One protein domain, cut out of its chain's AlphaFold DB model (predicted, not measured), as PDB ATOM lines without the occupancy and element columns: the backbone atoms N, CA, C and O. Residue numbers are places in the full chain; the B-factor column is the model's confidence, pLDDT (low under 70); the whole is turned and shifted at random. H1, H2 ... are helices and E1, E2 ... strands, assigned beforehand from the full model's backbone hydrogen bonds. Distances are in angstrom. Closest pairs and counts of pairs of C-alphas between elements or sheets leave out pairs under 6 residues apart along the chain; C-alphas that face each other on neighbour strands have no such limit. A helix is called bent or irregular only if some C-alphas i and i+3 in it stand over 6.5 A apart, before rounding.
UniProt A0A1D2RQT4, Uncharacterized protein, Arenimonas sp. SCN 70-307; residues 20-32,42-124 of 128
ATOM      1  N   SER A  20     -25.649  48.800 -92.932       86.75
ATOM      2  CA  SER A  20     -25.147  47.656 -92.157       86.75
ATOM      3  C   SER A  20     -26.098  47.200 -91.042       86.75
ATOM      4  O   SER A  20     -25.914  46.123 -90.478       86.75
ATOM      5  N   PHE A  21     -27.092  48.023 -90.701       91.38
ATOM      6  CA  PHE A  21     -28.131  47.694 -89.741       91.38
ATOM      7  C   PHE A  21     -29.486  48.009 -90.369       91.38
ATOM      8  O   PHE A  21     -29.907  49.162 -90.390       91.38
ATOM      9  N   CYS A  22     -30.153  46.972 -90.861       91.19
ATOM     10  CA  CYS A  22     -31.515  47.003 -91.374       91.19
ATOM     11  C   CYS A  22     -32.259  45.822 -90.747       91.19
ATOM     12  O   CYS A  22     -31.855  44.675 -90.943       91.19
ATOM     13  N   THR A  23     -33.272  46.085 -89.921       91.12
ATOM     14  CA  THR A  23     -33.994  45.019 -89.213       91.12
ATOM     15  C   THR A  23     -35.461  45.359 -89.020       91.12
ATOM     16  O   THR A  23     -35.813  46.508 -88.760       91.12
ATOM     17  N   LEU A  24     -36.294  44.324 -89.072       90.19
ATOM     18  CA  LEU A  24     -37.634  44.334 -88.500       90.19
ATOM     19  C   LEU A  24     -37.526  44.161 -86.977       90.19
ATOM     20  O   LEU A  24     -36.712  43.370 -86.493       90.19
ATOM     21  N   ILE A  25     -38.335  44.903 -86.231       87.75
ATOM     22  CA  ILE A  25     -38.477  44.813 -84.782       87.75
ATOM     23  C   ILE A  25     -39.940  44.498 -84.479       87.75
ATOM     24  O   ILE A  25     -40.814  45.344 -84.657       87.75
ATOM     25  N   SER A  26     -40.199  43.292 -83.973       81.06
ATOM     26  CA  SER A  26     -41.504  42.947 -83.408       81.06
ATOM     27  C   SER A  26     -41.724  43.743 -82.120       81.06
ATOM     28  O   SER A  26     -40.978  43.574 -81.149       81.06
ATOM     29  N   ILE A  27     -42.717  44.632 -82.130       79.75
ATOM     30  CA  ILE A  27     -43.136  45.420 -80.957       79.75
ATOM     31  C   ILE A  27     -44.357  44.789 -80.281       79.75
ATOM     32  O   ILE A  27     -44.501  44.914 -79.070       79.75
ATOM     33  N   ASP A  28     -45.199  44.087 -81.043       75.81
ATOM     34  CA  ASP A  28     -46.353  43.362 -80.515       75.81
ATOM     35  C   ASP A  28     -45.922  42.036 -79.871       75.81
ATOM     36  O   ASP A  28     -45.302  41.189 -80.528       75.81
ATOM     37  N   ASP A  29     -46.319  41.838 -78.613       68.62
ATOM     38  CA  ASP A  29     -46.137  40.602 -77.848       68.62
ATOM     39  C   ASP A  29     -46.719  39.382 -78.586       68.62
ATOM     40  O   ASP A  29     -46.166  38.285 -78.498       68.62
ATOM     41  N   ALA A  30     -47.795  39.557 -79.367       67.12
ATOM     42  CA  ALA A  30     -48.395  38.482 -80.161       67.12
ATOM     43  C   ALA A  30     -47.514  38.039 -81.343       67.12
ATOM     44  O   ALA A  30     -47.621  36.903 -81.807       67.12
ATOM     45  N   THR A  31     -46.623  38.917 -81.811       65.81
ATOM     46  CA  THR A  31     -45.666  38.653 -82.902       65.81
ATOM     47  C   THR A  31     -44.246  38.400 -82.392       65.81
ATOM     48  O   THR A  31     -43.304  38.268 -83.182       65.81
ATOM     49  N   GLN A  32     -44.065  38.334 -81.068       68.81
ATOM     50  CA  GLN A  32     -42.769  38.130 -80.445       68.81
ATOM     51  C   GLN A  32     -42.274  36.695 -80.671       68.81
ATOM     52  O   GLN A  32     -42.937  35.710 -80.341       68.81
ATOM     53  N   LEU A  42     -31.979  45.591 -80.872       91.75
ATOM     54  CA  LEU A  42     -31.221  46.838 -80.733       91.75
ATOM     55  C   LEU A  42     -29.815  46.664 -80.128       91.75
ATOM     56  O   LEU A  42     -29.040  47.621 -80.112       91.75
ATOM     57  N   LYS A  43     -29.423  45.461 -79.676       91.75
ATOM     58  CA  LYS A  43     -28.092  45.225 -79.074       91.75
ATOM     59  C   LYS A  43     -26.939  45.624 -79.998       91.75
ATOM     60  O   LYS A  43     -25.920  46.105 -79.506       91.75
ATOM     61  N   GLY A  44     -27.098  45.456 -81.314       90.62
ATOM     62  CA  GLY A  44     -26.094  45.838 -82.317       90.62
ATOM     63  C   GLY A  44     -25.841  47.349 -82.422       90.62
ATOM     64  O   GLY A  44     -24.845  47.760 -83.019       90.62
ATOM     65  N   LEU A  45     -26.711  48.165 -81.819       93.75
ATOM     66  CA  LEU A  45     -26.640  49.627 -81.796       93.75
ATOM     67  C   LEU A  45     -26.065  50.195 -80.489       93.75
ATOM     68  O   LEU A  45     -25.954  51.413 -80.342       93.75
ATOM     69  N   ARG A  46     -25.685  49.336 -79.534       94.00
ATOM     70  CA  ARG A  46     -25.123  49.748 -78.239       94.00
ATOM     71  C   ARG A  46     -23.905  50.645 -78.409       94.00
ATOM     72  O   ARG A  46     -22.917  50.254 -79.020       94.00
ATOM     73  N   GLY A  47     -23.983  51.847 -77.841       94.44
ATOM     74  CA  GLY A  47     -22.910  52.846 -77.893       94.44
ATOM     75  C   GLY A  47     -22.696  53.499 -79.262       94.44
ATOM     76  O   GLY A  47     -21.864  54.398 -79.367       94.44
ATOM     77  N   LYS A  48     -23.447  53.103 -80.298       96.00
ATOM     78  CA  LYS A  48     -23.318  53.675 -81.639       96.00
ATOM     79  C   LYS A  48     -24.096  54.978 -81.750       96.00
ATOM     80  O   LYS A  48     -25.230  55.090 -81.278       96.00
ATOM     81  N   THR A  49     -23.473  55.963 -82.389       96.31
ATOM     82  CA  THR A  49     -24.072  57.272 -82.663       96.31
ATOM     83  C   THR A  49     -24.197  57.476 -84.162       96.31
ATOM     84  O   THR A  49     -23.270  57.176 -84.908       96.31
ATOM     85  N   GLY A  50     -25.331  57.997 -84.609       95.88
ATOM     86  CA  GLY A  50     -25.543  58.246 -86.027       95.88
ATOM     87  C   GLY A  50     -26.974  58.638 -86.336       95.88
ATOM     88  O   GLY A  50     -27.658  59.212 -85.485       95.88
ATOM     89  N   LEU A  51     -27.397  58.319 -87.552       96.69
ATOM     90  CA  LEU A  51     -28.720  58.582 -88.098       96.69
ATOM     91  C   LEU A  51     -29.533  57.285 -88.113       96.69
ATOM     92  O   LEU A  51     -29.019  56.249 -88.529       96.69
ATOM     93  N   TYR A  52     -30.787  57.336 -87.680       96.38
ATOM     94  CA  TYR A  52     -31.722  56.219 -87.760       96.38
ATOM     95  C   TYR A  52     -33.005  56.644 -88.471       96.38
ATOM     96  O   TYR A  52     -33.449  57.787 -88.340       96.38
ATOM     97  N   HIS A  53     -33.594  55.699 -89.197       95.75
ATOM     98  CA  HIS A  53     -34.877  55.860 -89.871       95.75
ATOM     99  C   HIS A  53     -35.817  54.760 -89.396       95.75
ATOM    100  O   HIS A  53     -35.389  53.611 -89.239       95.75
ATOM    101  N   LEU A  54     -37.072  55.123 -89.162       94.31
ATOM    102  CA  LEU A  54     -38.143  54.202 -88.812       94.31
ATOM    103  C   LEU A  54     -39.108  54.115 -89.986       94.31
ATOM    104  O   LEU A  54     -39.533  55.144 -90.520       94.31
ATOM    105  N   TRP A  55     -39.439  52.888 -90.363       92.75
ATOM    106  CA  TRP A  55     -40.254  52.604 -91.530       92.75
ATOM    107  C   TRP A  55     -41.418  51.697 -91.176       92.75
ATOM    108  O   TRP A  55     -41.312  50.861 -90.273       92.75
ATOM    109  N   VAL A  56     -42.484  51.845 -91.949       89.00
ATOM    110  CA  VAL A  56     -43.629  50.937 -91.996       89.00
ATOM    111  C   VAL A  56     -43.734  50.355 -93.401       89.00
ATOM    112  O   VAL A  56     -43.278  50.972 -94.370       89.00
ATOM    113  N   ASP A  57     -44.302  49.160 -93.508       86.38
ATOM    114  CA  ASP A  57     -44.705  48.616 -94.805       86.38
ATOM    115  C   ASP A  57     -45.953  49.379 -95.271       86.38
ATOM    116  O   ASP A  57     -46.937  49.446 -94.531       86.38
ATOM    117  N   TYR A  58     -45.877  50.029 -96.430       77.69
ATOM    118  CA  TYR A  58     -46.941  50.900 -96.934       77.69
ATOM    119  C   TYR A  58     -47.776  50.220 -98.012       77.69
ATOM    120  O   TYR A  58     -48.998  50.344 -98.003       77.69
ATOM    121  N   ASP A  59     -47.125  49.518 -98.940       69.81
ATOM    122  CA  ASP A  59     -47.826  48.831-100.018       69.81
ATOM    123  C   ASP A  59     -46.990  47.693-100.610       69.81
ATOM    124  O   ASP A  59     -45.769  47.807-100.783       69.81
ATOM    125  N   HIS A  60     -47.672  46.609-100.970       60.88
ATOM    126  CA  HIS A  60     -47.079  45.456-101.629       60.88
ATOM    127  C   HIS A  60     -47.300  45.572-103.138       60.88
ATOM    128  O   HIS A  60     -48.429  45.519-103.621       60.88
ATOM    129  N   CYS A  61     -46.220  45.715-103.908       57.19
ATOM    130  CA  CYS A  61     -46.325  45.664-105.360       57.19
ATOM    131  C   CYS A  61     -46.283  44.199-105.821       57.19
ATOM    132  O   CYS A  61     -45.202  43.619-105.954       57.19
ATOM    133  N   ASP A  62     -47.459  43.631-106.104       55.25
ATOM    134  CA  ASP A  62     -47.637  42.232-106.538       55.25
ATOM    135  C   ASP A  62     -46.805  41.854-107.782       55.25
ATOM    136  O   ASP A  62     -46.453  40.688-107.965       55.25
ATOM    137  N   ASP A  63     -46.453  42.827-108.628       60.44
ATOM    138  CA  ASP A  63     -45.753  42.589-109.897       60.44
ATOM    139  C   ASP A  63     -44.231  42.389-109.753       60.44
ATOM    140  O   ASP A  63     -43.599  41.843-110.661       60.44
ATOM    141  N   HIS A  64     -43.619  42.823-108.644       60.03
ATOM    142  CA  HIS A  64     -42.153  42.830-108.489       60.03
ATOM    143  C   HIS A  64     -41.634  42.176-107.200       60.03
ATOM    144  O   HIS A  64     -40.426  42.239-106.964       60.03
ATOM    145  N   ASP A  65     -42.504  41.557-106.389       59.72
ATOM    146  CA  ASP A  65     -42.153  40.988-105.069       59.72
ATOM    147  C   ASP A  65     -41.367  42.004-104.212       59.72
ATOM    148  O   ASP A  65     -40.359  41.704-103.568       59.72
ATOM    149  N   ALA A  66     -41.778  43.273-104.309       61.44
ATOM    150  CA  ALA A  66     -41.102  44.410-103.709       61.44
ATOM    151  C   ALA A  66     -42.064  45.138-102.767       61.44
ATOM    152  O   ALA A  66     -43.133  45.598-103.177       61.44
ATOM    153  N   HIS A  67     -41.650  45.263-101.507       67.12
ATOM    154  CA  HIS A  67     -42.365  46.035-100.495       67.12
ATOM    155  C   HIS A  67     -41.979  47.508-100.600       67.12
ATOM    156  O   HIS A  67     -40.794  47.865-100.564       67.12
ATOM    157  N   THR A  68     -42.982  48.372-100.718       79.12
ATOM    158  CA  THR A  68     -42.782  49.815-100.640       79.12
ATOM    159  C   THR A  68     -42.761  50.210 -99.173       79.12
ATOM    160  O   THR A  68     -43.780  50.179 -98.488       79.12
ATOM    161  N   MET A  69     -41.585  50.601 -98.692       86.50
ATOM    162  CA  MET A  69     -41.398  51.052 -97.316       86.50
ATOM    163  C   MET A  69     -41.617  52.562 -97.222       86.50
ATOM    164  O   MET A  69     -40.990  53.329 -97.957       86.50
ATOM    165  N   LEU A  70     -42.438  53.002 -96.270       88.19
ATOM    166  CA  LEU A  70     -42.624  54.418 -95.960       88.19
ATOM    167  C   LEU A  70     -41.772  54.807 -94.750       88.19
ATOM    168  O   LEU A  70     -41.927  54.237 -93.671       88.19
ATOM    169  N   CYS A  71     -40.887  55.795 -94.912       91.12
ATOM    170  CA  CYS A  71     -40.149  56.381 -93.792       91.12
ATOM    171  C   CYS A  71     -41.063  57.335 -93.026       91.12
ATOM    172  O   CYS A  71     -41.370  58.420 -93.514       91.12
ATOM    173  N   VAL A  72     -41.450  56.965 -91.810       90.12
ATOM    174  CA  VAL A  72     -42.357  57.771 -90.974       90.12
ATOM    175  C   VAL A  72     -41.614  58.603 -89.934       90.12
ATOM    176  O   VAL A  72     -42.161  59.548 -89.370       90.12
ATOM    177  N   TYR A  73     -40.346  58.279 -89.664       92.38
ATOM    178  CA  TYR A  73     -39.543  59.057 -88.731       92.38
ATOM    179  C   TYR A  73     -38.051  58.989 -89.040       92.38
ATOM    180  O   TYR A  73     -37.505  57.928 -89.336       92.38
ATOM    181  N   VAL A  74     -37.378  60.124 -88.871       94.94
ATOM    182  CA  VAL A  74     -35.923  60.246 -88.951       94.94
ATOM    183  C   VAL A  74     -35.421  60.891 -87.675       94.94
ATOM    184  O   VAL A  74     -35.982  61.882 -87.205       94.94
ATOM    185  N   GLY A  75     -34.342  60.353 -87.119       95.00
ATOM    186  CA  GLY A  75     -33.690  60.977 -85.982       95.00
ATOM    187  C   GLY A  75     -32.210  60.656 -85.889       95.00
ATOM    188  O   GLY A  75     -31.675  59.800 -86.591       95.00
ATOM    189  N   LYS A  76     -31.527  61.339 -84.971       95.94
ATOM    190  CA  LYS A  76     -30.099  61.119 -84.702       95.94
ATOM    191  C   LYS A  76     -29.756  60.929 -83.227       95.94
ATOM    192  O   LYS A  76     -30.476  61.361 -82.322       95.94
ATOM    193  N   GLY A  77     -28.568  60.382 -82.978       96.00
ATOM    194  CA  GLY A  77     -27.957  60.273 -81.653       96.00
ATOM    195  C   GLY A  77     -27.567  58.841 -81.309       96.00
ATOM    196  O   GLY A  77     -27.269  58.055 -82.205       96.00
ATOM    197  N   LEU A  78     -27.555  58.521 -80.011       96.62
ATOM    198  CA  LEU A  78     -27.334  57.161 -79.510       96.62
ATOM    199  C   LEU A  78     -28.504  56.267 -79.924       96.62
ATOM    200  O   LEU A  78     -29.582  56.357 -79.336       96.62
ATOM    201  N   ALA A  79     -28.299  55.439 -80.944       94.69
ATOM    202  CA  ALA A  79     -29.406  54.832 -81.673       94.69
ATOM    203  C   ALA A  79     -30.224  53.848 -80.826       94.69
ATOM    204  O   ALA A  79     -31.444  53.955 -80.809       94.69
ATOM    205  N   GLU A  80     -29.584  52.969 -80.042       95.62
ATOM    206  CA  GLU A  80     -30.305  52.034 -79.155       95.62
ATOM    207  C   GLU A  80     -31.256  52.771 -78.198       95.62
ATOM    208  O   GLU A  80     -32.432  52.422 -78.107       95.62
ATOM    209  N   ALA A  81     -30.757  53.801 -77.504       95.31
ATOM    210  CA  ALA A  81     -31.542  54.562 -76.538       95.31
ATOM    211  C   ALA A  81     -32.676  55.326 -77.231       95.31
ATOM    212  O   ALA A  81     -33.826  55.232 -76.824       95.31
ATOM    213  N   ARG A  82     -32.367  56.018 -78.333       95.56
ATOM    214  CA  ARG A  82     -33.342  56.836 -79.061       95.56
ATOM    215  C   ARG A  82     -34.464  56.011 -79.680       95.56
ATOM    216  O   ARG A  82     -35.621  56.398 -79.555       95.56
ATOM    217  N   VAL A  83     -34.135  54.880 -80.302       94.50
ATOM    218  CA  VAL A  83     -35.139  53.971 -80.869       94.50
ATOM    219  C   VAL A  83     -35.959  53.329 -79.748       94.50
ATOM    220  O   VAL A  83     -37.178  53.262 -79.853       94.50
ATOM    221  N   THR A  84     -35.327  52.939 -78.636       94.19
ATOM    222  CA  THR A  84     -36.040  52.408 -77.459       94.19
ATOM    223  C   THR A  84     -37.054  53.404 -76.898       94.19
ATOM    224  O   THR A  84     -38.179  53.017 -76.593       94.19
ATOM    225  N   ASP A  85     -36.663  54.666 -76.738       94.12
ATOM    226  CA  ASP A  85     -37.548  55.706 -76.210       94.12
ATOM    227  C   ASP A  85     -38.696  55.979 -77.190       94.12
ATOM    228  O   ASP A  85     -39.852  56.046 -76.781       94.12
ATOM    229  N   HIS A  86     -38.407  56.015 -78.496       92.88
ATOM    230  CA  HIS A  86     -39.432  56.194 -79.523       92.88
ATOM    231  C   HIS A  86     -40.467  55.057 -79.525       92.88
ATOM    232  O   HIS A  86     -41.665  55.329 -79.545       92.88
ATOM    233  N   ILE A  87     -40.022  53.798 -79.436       90.88
ATOM    234  CA  ILE A  87     -40.914  52.629 -79.350       90.88
ATOM    235  C   ILE A  87     -41.859  52.746 -78.147       90.88
ATOM    236  O   ILE A  87     -43.040  52.455 -78.264       90.88
ATOM    237  N   LYS A  88     -41.353  53.183 -76.990       89.75
ATOM    238  CA  LYS A  88     -42.153  53.265 -75.757       89.75
ATOM    239  C   LYS A  88     -43.133  54.430 -75.734       89.75
ATOM    240  O   LYS A  88     -44.186  54.317 -75.118       89.75
ATOM    241  N   GLU A  89     -42.736  55.568 -76.291       90.12
ATOM    242  CA  GLU A  89     -43.461  56.828 -76.112       90.12
ATOM    243  C   GLU A  89     -44.361  57.178 -77.298       90.12
ATOM    244  O   GLU A  89     -45.301  57.951 -77.125       90.12
ATOM    245  N   LYS A  90     -44.040  56.683 -78.501       88.12
ATOM    246  CA  LYS A  90     -44.601  57.216 -79.751       88.12
ATOM    247  C   LYS A  90     -45.054  56.163 -80.752       88.12
ATOM    248  O   LYS A  90     -45.938  56.467 -81.543       88.12
ATOM    249  N   TRP A  91     -44.451  54.974 -80.759       88.56
ATOM    250  CA  TRP A  91     -44.750  53.985 -81.794       88.56
ATOM    251  C   TRP A  91     -46.044  53.206 -81.496       88.56
ATOM    252  O   TRP A  91     -46.207  52.726 -80.370       88.56
ATOM    253  N   PRO A  92     -46.959  53.049 -82.469       84.81
ATOM    254  CA  PRO A  92     -48.183  52.273 -82.282       84.81
ATOM    255  C   PRO A  92     -47.883  50.774 -82.118       84.81
ATOM    256  O   PRO A  92     -47.079  50.204 -82.850       84.81
ATOM    257  N   SER A  93     -48.549  50.098 -81.174       76.75
ATOM    258  CA  SER A  93     -48.296  48.671 -80.903       76.75
ATOM    259  C   SER A  93     -48.759  47.731 -82.021       76.75
ATOM    260  O   SER A  93     -48.331  46.585 -82.058       76.75
ATOM    261  N   SER A  94     -49.645  48.194 -82.905       76.31
ATOM    262  CA  SER A  94     -50.246  47.411 -83.992       76.31
ATOM    263  C   SER A  94     -49.459  47.432 -85.305       76.31
ATOM    264  O   SER A  94     -49.859  46.751 -86.244       76.31
ATOM    265  N   GLU A  95     -48.379  48.210 -85.401       79.69
ATOM    266  CA  GLU A  95     -47.603  48.351 -86.637       79.69
ATOM    267  C   GLU A  95     -46.223  47.706 -86.519       79.69
ATOM    268  O   GLU A  95     -45.517  47.852 -85.515       79.69
ATOM    269  N   LEU A  96     -45.815  47.021 -87.588       87.31
ATOM    270  CA  LEU A  96     -44.464  46.492 -87.717       87.31
ATOM    271  C   LEU A  96     -43.467  47.645 -87.846       87.31
ATOM    272  O   LEU A  96     -43.615  48.510 -88.707       87.31
ATOM    273  N   LEU A  97     -42.426  47.631 -87.013       91.12
ATOM    274  CA  LEU A  97     -41.359  48.621 -87.071       91.12
ATOM    275  C   LEU A  97     -40.159  48.068 -87.825       91.12
ATOM    276  O   LEU A  97     -39.515  47.121 -87.375       91.12
ATOM    277  N   TYR A  98     -39.767  48.748 -88.891       93.06
ATOM    278  CA  TYR A  98     -38.490  48.522 -89.552       93.06
ATOM    279  C   TYR A  98     -37.526  49.652 -89.206       93.06
ATOM    280  O   TYR A  98     -37.911  50.818 -89.135       93.06
ATOM    281  N   VAL A  99     -36.257  49.318 -88.984       94.81
ATOM    282  CA  VAL A  99     -35.228  50.284 -88.589       94.81
ATOM    283  C   VAL A  99     -34.016  50.151 -89.489       94.81
ATOM    284  O   VAL A  99     -33.445  49.064 -89.593       94.81
ATOM    285  N   THR A 100     -33.573  51.273 -90.058       96.00
ATOM    286  CA  THR A 100     -32.234  51.391 -90.651       96.00
ATOM    287  C   THR A 100     -31.358  52.323 -89.821       96.00
ATOM    288  O   THR A 100     -31.848  53.302 -89.251       96.00
ATOM    289  N   PHE A 101     -30.058  52.033 -89.727       97.12
ATOM    290  CA  PHE A 101     -29.110  52.872 -88.989       97.12
ATOM    291  C   PHE A 101     -27.793  53.078 -89.741       97.12
ATOM    292  O   PHE A 101     -27.147  52.135 -90.197       97.12
ATOM    293  N   PHE A 102     -27.359  54.331 -89.808       96.38
ATOM    294  CA  PHE A 102     -26.096  54.739 -90.401       96.38
ATOM    295  C   PHE A 102     -25.219  55.415 -89.347       96.38
ATOM    296  O   PHE A 102     -25.540  56.498 -88.848       96.38
ATOM    297  N   GLU A 103     -24.107  54.767 -88.998       95.94
ATOM    298  CA  GLU A 103     -23.156  55.290 -88.019       95.94
ATOM    299  C   GLU A 103     -22.377  56.467 -88.609       95.94
ATOM    300  O   GLU A 103     -21.733  56.349 -89.651       95.94
ATOM    301  N   CYS A 104     -22.433  57.620 -87.946       93.31
ATOM    302  CA  CYS A 104     -21.746  58.817 -88.408       93.31
ATOM    303  C   CYS A 104     -21.524  59.826 -87.277       93.31
ATOM    304  O   CYS A 104     -22.103  59.739 -86.192       93.31
ATOM    305  N   SER A 105     -20.663  60.818 -87.524       92.50
ATOM    306  CA  SER A 105     -20.406  61.878 -86.549       92.50
ATOM    307  C   SER A 105     -21.696  62.657 -86.250       92.50
ATOM    308  O   SER A 105     -22.503  62.917 -87.142       92.50
ATOM    309  N   ASN A 106     -21.889  63.107 -85.002       90.25
ATOM    310  CA  ASN A 106     -23.072  63.898 -84.611       90.25
ATOM    311  C   ASN A 106     -23.270  65.142 -85.492       90.25
ATOM    312  O   ASN A 106     -24.386  65.629 -85.662       90.25
ATOM    313  N   ARG A 107     -22.180  65.685 -86.035       89.69
ATOM    314  CA  ARG A 107     -22.254  66.828 -86.933       89.69
ATOM    315  C   ARG A 107     -22.801  66.437 -88.304       89.69
ATOM    316  O   ARG A 107     -23.701  67.123 -88.772       89.69
ATOM    317  N   LEU A 108     -22.299  65.364 -88.917       90.88
ATOM    318  CA  LEU A 108     -22.837  64.862 -90.182       90.88
ATOM    319  C   LEU A 108     -24.303  64.438 -90.016       90.88
ATOM    320  O   LEU A 108     -25.148  64.830 -90.816       90.88
ATOM    321  N   ALA A 109     -24.620  63.761 -88.908       93.69
ATOM    322  CA  ALA A 109     -25.979  63.355 -88.573       93.69
ATOM    323  C   ALA A 109     -26.965  64.534 -88.524       93.69
ATOM    324  O   ALA A 109     -28.092  64.380 -88.964       93.69
ATOM    325  N   LYS A 110     -26.557  65.723 -88.046       92.00
ATOM    326  CA  LYS A 110     -27.415  66.929 -88.053       92.00
ATOM    327  C   LYS A 110     -27.811  67.368 -89.462       92.00
ATOM    328  O   LYS A 110     -28.951  67.757 -89.672       92.00
ATOM    329  N   TYR A 111     -26.866  67.355 -90.402       91.25
ATOM    330  CA  TYR A 111     -27.141  67.780 -91.774       91.25
ATOM    331  C   TYR A 111     -27.998  66.753 -92.510       91.25
ATOM    332  O   TYR A 111     -28.945  67.127 -93.193       91.25
ATOM    333  N   LEU A 112     -27.683  65.466 -92.338       93.12
ATOM    334  CA  LEU A 112     -28.435  64.385 -92.967       93.12
ATOM    335  C   LEU A 112     -29.848  64.260 -92.392       93.12
ATOM    336  O   LEU A 112     -30.783  64.098 -93.160       93.12
ATOM    337  N   GLU A 113     -30.019  64.382 -91.071       94.25
ATOM    338  CA  GLU A 113     -31.344  64.377 -90.434       94.25
ATOM    339  C   GLU A 113     -32.242  65.448 -91.054       94.25
ATOM    340  O   GLU A 113     -33.345  65.122 -91.476       94.25
ATOM    341  N   GLN A 114     -31.756  66.687 -91.194       90.94
ATOM    342  CA  GLN A 114     -32.541  67.742 -91.834       90.94
ATOM    343  C   GLN A 114     -32.847  67.420 -93.302       90.94
ATOM    344  O   GLN A 114     -33.991  67.549 -93.717       90.94
ATOM    345  N   LEU A 115     -31.858  66.948 -94.068       91.44
ATOM    346  CA  LEU A 115     -32.047  66.572 -95.473       91.44
ATOM    347  C   LEU A 115     -33.144  65.511 -95.646       91.44
ATOM    348  O   LEU A 115     -33.999  65.639 -96.520       91.44
ATOM    349  N   PHE A 116     -33.118  64.458 -94.831       92.56
ATOM    350  CA  PHE A 116     -34.110  63.391 -94.907       92.56
ATOM    351  C   PHE A 116     -35.466  63.832 -94.365       92.56
ATOM    352  O   PHE A 116     -36.475  63.489 -94.967       92.56
ATOM    353  N   LEU A 117     -35.513  64.636 -93.297       90.31
ATOM    354  CA  LEU A 117     -36.766  65.236 -92.841       90.31
ATOM    355  C   LEU A 117     -37.397  66.089 -93.941       90.31
ATOM    356  O   LEU A 117     -38.586  65.945 -94.175       90.31
ATOM    357  N   ASP A 118     -36.629  66.895 -94.674       88.56
ATOM    358  CA  ASP A 118     -37.160  67.689 -95.789       88.56
ATOM    359  C   ASP A 118     -37.614  66.805 -96.967       88.56
ATOM    360  O   ASP A 118     -38.571  67.135 -97.665       88.56
ATOM    361  N   SER A 119     -36.950  65.663 -97.174       84.94
ATOM    362  CA  SER A 119     -37.273  64.711 -98.247       84.94
ATOM    363  C   SER A 119     -38.521  63.874 -97.944       84.94
ATOM    364  O   SER A 119     -39.277  63.553 -98.856       84.94
ATOM    365  N   PHE A 120     -38.742  63.530 -96.672       79.88
ATOM    366  CA  PHE A 120     -39.884  62.735 -96.214       79.88
ATOM    367  C   PHE A 120     -41.026  63.591 -95.653       79.88
ATOM    368  O   PHE A 120     -42.142  63.113 -95.547       79.88
ATOM    369  N   ALA A 121     -40.831  64.873 -95.335       59.25
ATOM    370  CA  ALA A 121     -41.917  65.728 -94.844       59.25
ATOM    371  C   ALA A 121     -43.067  65.881 -95.856       59.25
ATOM    372  O   ALA A 121     -44.187  66.184 -95.450       59.25
ATOM    373  N   GLY A 122     -42.823  65.610 -97.144       50.09
ATOM    374  CA  GLY A 122     -43.872  65.494 -98.161       50.09
ATOM    375  C   GLY A 122     -44.803  64.284 -97.997       50.09
ATOM    376  O   GLY A 122     -45.796  64.210 -98.708       50.09
ATOM    377  N   THR A 123     -44.518  63.352 -97.081       47.31
ATOM    378  CA  THR A 123     -45.375  62.193 -96.768       47.31
ATOM    379  C   THR A 123     -46.133  62.336 -95.444       47.31
ATOM    380  O   THR A 123     -46.826  61.408 -95.044       47.31
ATOM    381  N   ASN A 124     -46.046  63.493 -94.773       39.41
ATOM    382  CA  ASN A 124     -46.836  63.805 -93.571       39.41
ATOM    383  C   ASN A 124     -48.299  64.202 -93.879       39.41
ATOM    384  O   ASN A 124     -49.024  64.567 -92.960       39.41
TER     385      ASN A 124
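AT A GLANCE: This is residues 20 to 32 and 42 to 124 of the 128 residues of an uncharacterized protein of Arenimonas sp. SCN 70-307 (UniProt A0A1D2RQT4). A twisted sheet of four strands has the long helix H3 packed along one face, over E2 and E3, while its other face curls round the shorter helix H2. The long E2 and E3 hairpin bends, and its tip, residues 61 to 66, sticks out; the very short helix H1 sits by the start of H2. The printed part has 96 residues with three named helices and four named strands, in the order E1 H1 E2 E3 H2 E4 H3. The sheet order is E1, E4, E2, E3, antiparallel throughout, and the class is mixed, helices and strands. The whole is compact, with a radius of gyration of the C-alphas of 13.8 A and spans of 40 by 31 by 24 A.

IN THESE COORDINATES: In the sheet, E1 is residues 21 to 25, 11.8 A long from C-alpha 21 at (-28.131, 47.694, -89.741). E4 is residues 97 to 103, 19.4 A. E2, residues 49 to 61, spans 33.8 A and bends by 62 degrees at residue 58. E3, residues 66 to 78, spans 30.6 A and bends by 67 degrees at residue 75. H3 is residues 106 to 123, 25.5 A, ending at C-alpha 123 at (-45.375, 62.193, -96.768); it has a kink of 28 degrees near residue 117 and is only just irregular, with C-alphas 119 and 122 6.6 A apart. H2 is residues 79 to 89, 15.2 A, and H1 is residues 42 to 45, 5.5 A.

HOW THE PARTS SIT: E2 and E3 form a hairpin, with N 52 and O 75 2.8 A apart, within hydrogen-bond range. E4 and E2 are antiparallel at 143 degrees, with N 102 and O 51 at 2.8 A. E1, an edge strand, is antiparallel to E4 at 159 degrees, with N 25 and O 97 at 2.8 A. H3 is on the sheet at a height of 8.6 A, over E2 and E3, and runs along the strands, at 20 degrees to E2 on the local plane. The closest C-alphas of H3 and E3 are those of Glu 113 and Gly 75, 6.1 A. H2 is on the opposite face, giving three layers, helices on both faces of a sheet; its closest C-alphas with E2 are those of Ala 79 and Thr 49, 5.9 A. E3, H2 and E4 form a split strand-helix-strand unit, two strands running the same way with E2 between them, and its crossover is right-handed. H1 touches H2, with C-alphas of Leu 45 and Glu 80 closest at 5.1 A, and only grazes the sheet. H2 and H3 are apart. Every O i to N i+4 pair is within hydrogen-bond range in H2, and 11 of 14 in H3; H1 is too short for such a pair.

THE WHOLE: The two C-alphas farthest apart are those of Asp 63 and Arg 107, 40.8 A. Residues 33 to 41 are not printed, and C-alphas 32 and 42 are 14.5 A apart across this cut. Of the links printed whole, no link is long. Mean pLDDT of the printed part is 85.3; it is under 70 at residues 29 to 32, 59 to 67 and 121 to 124.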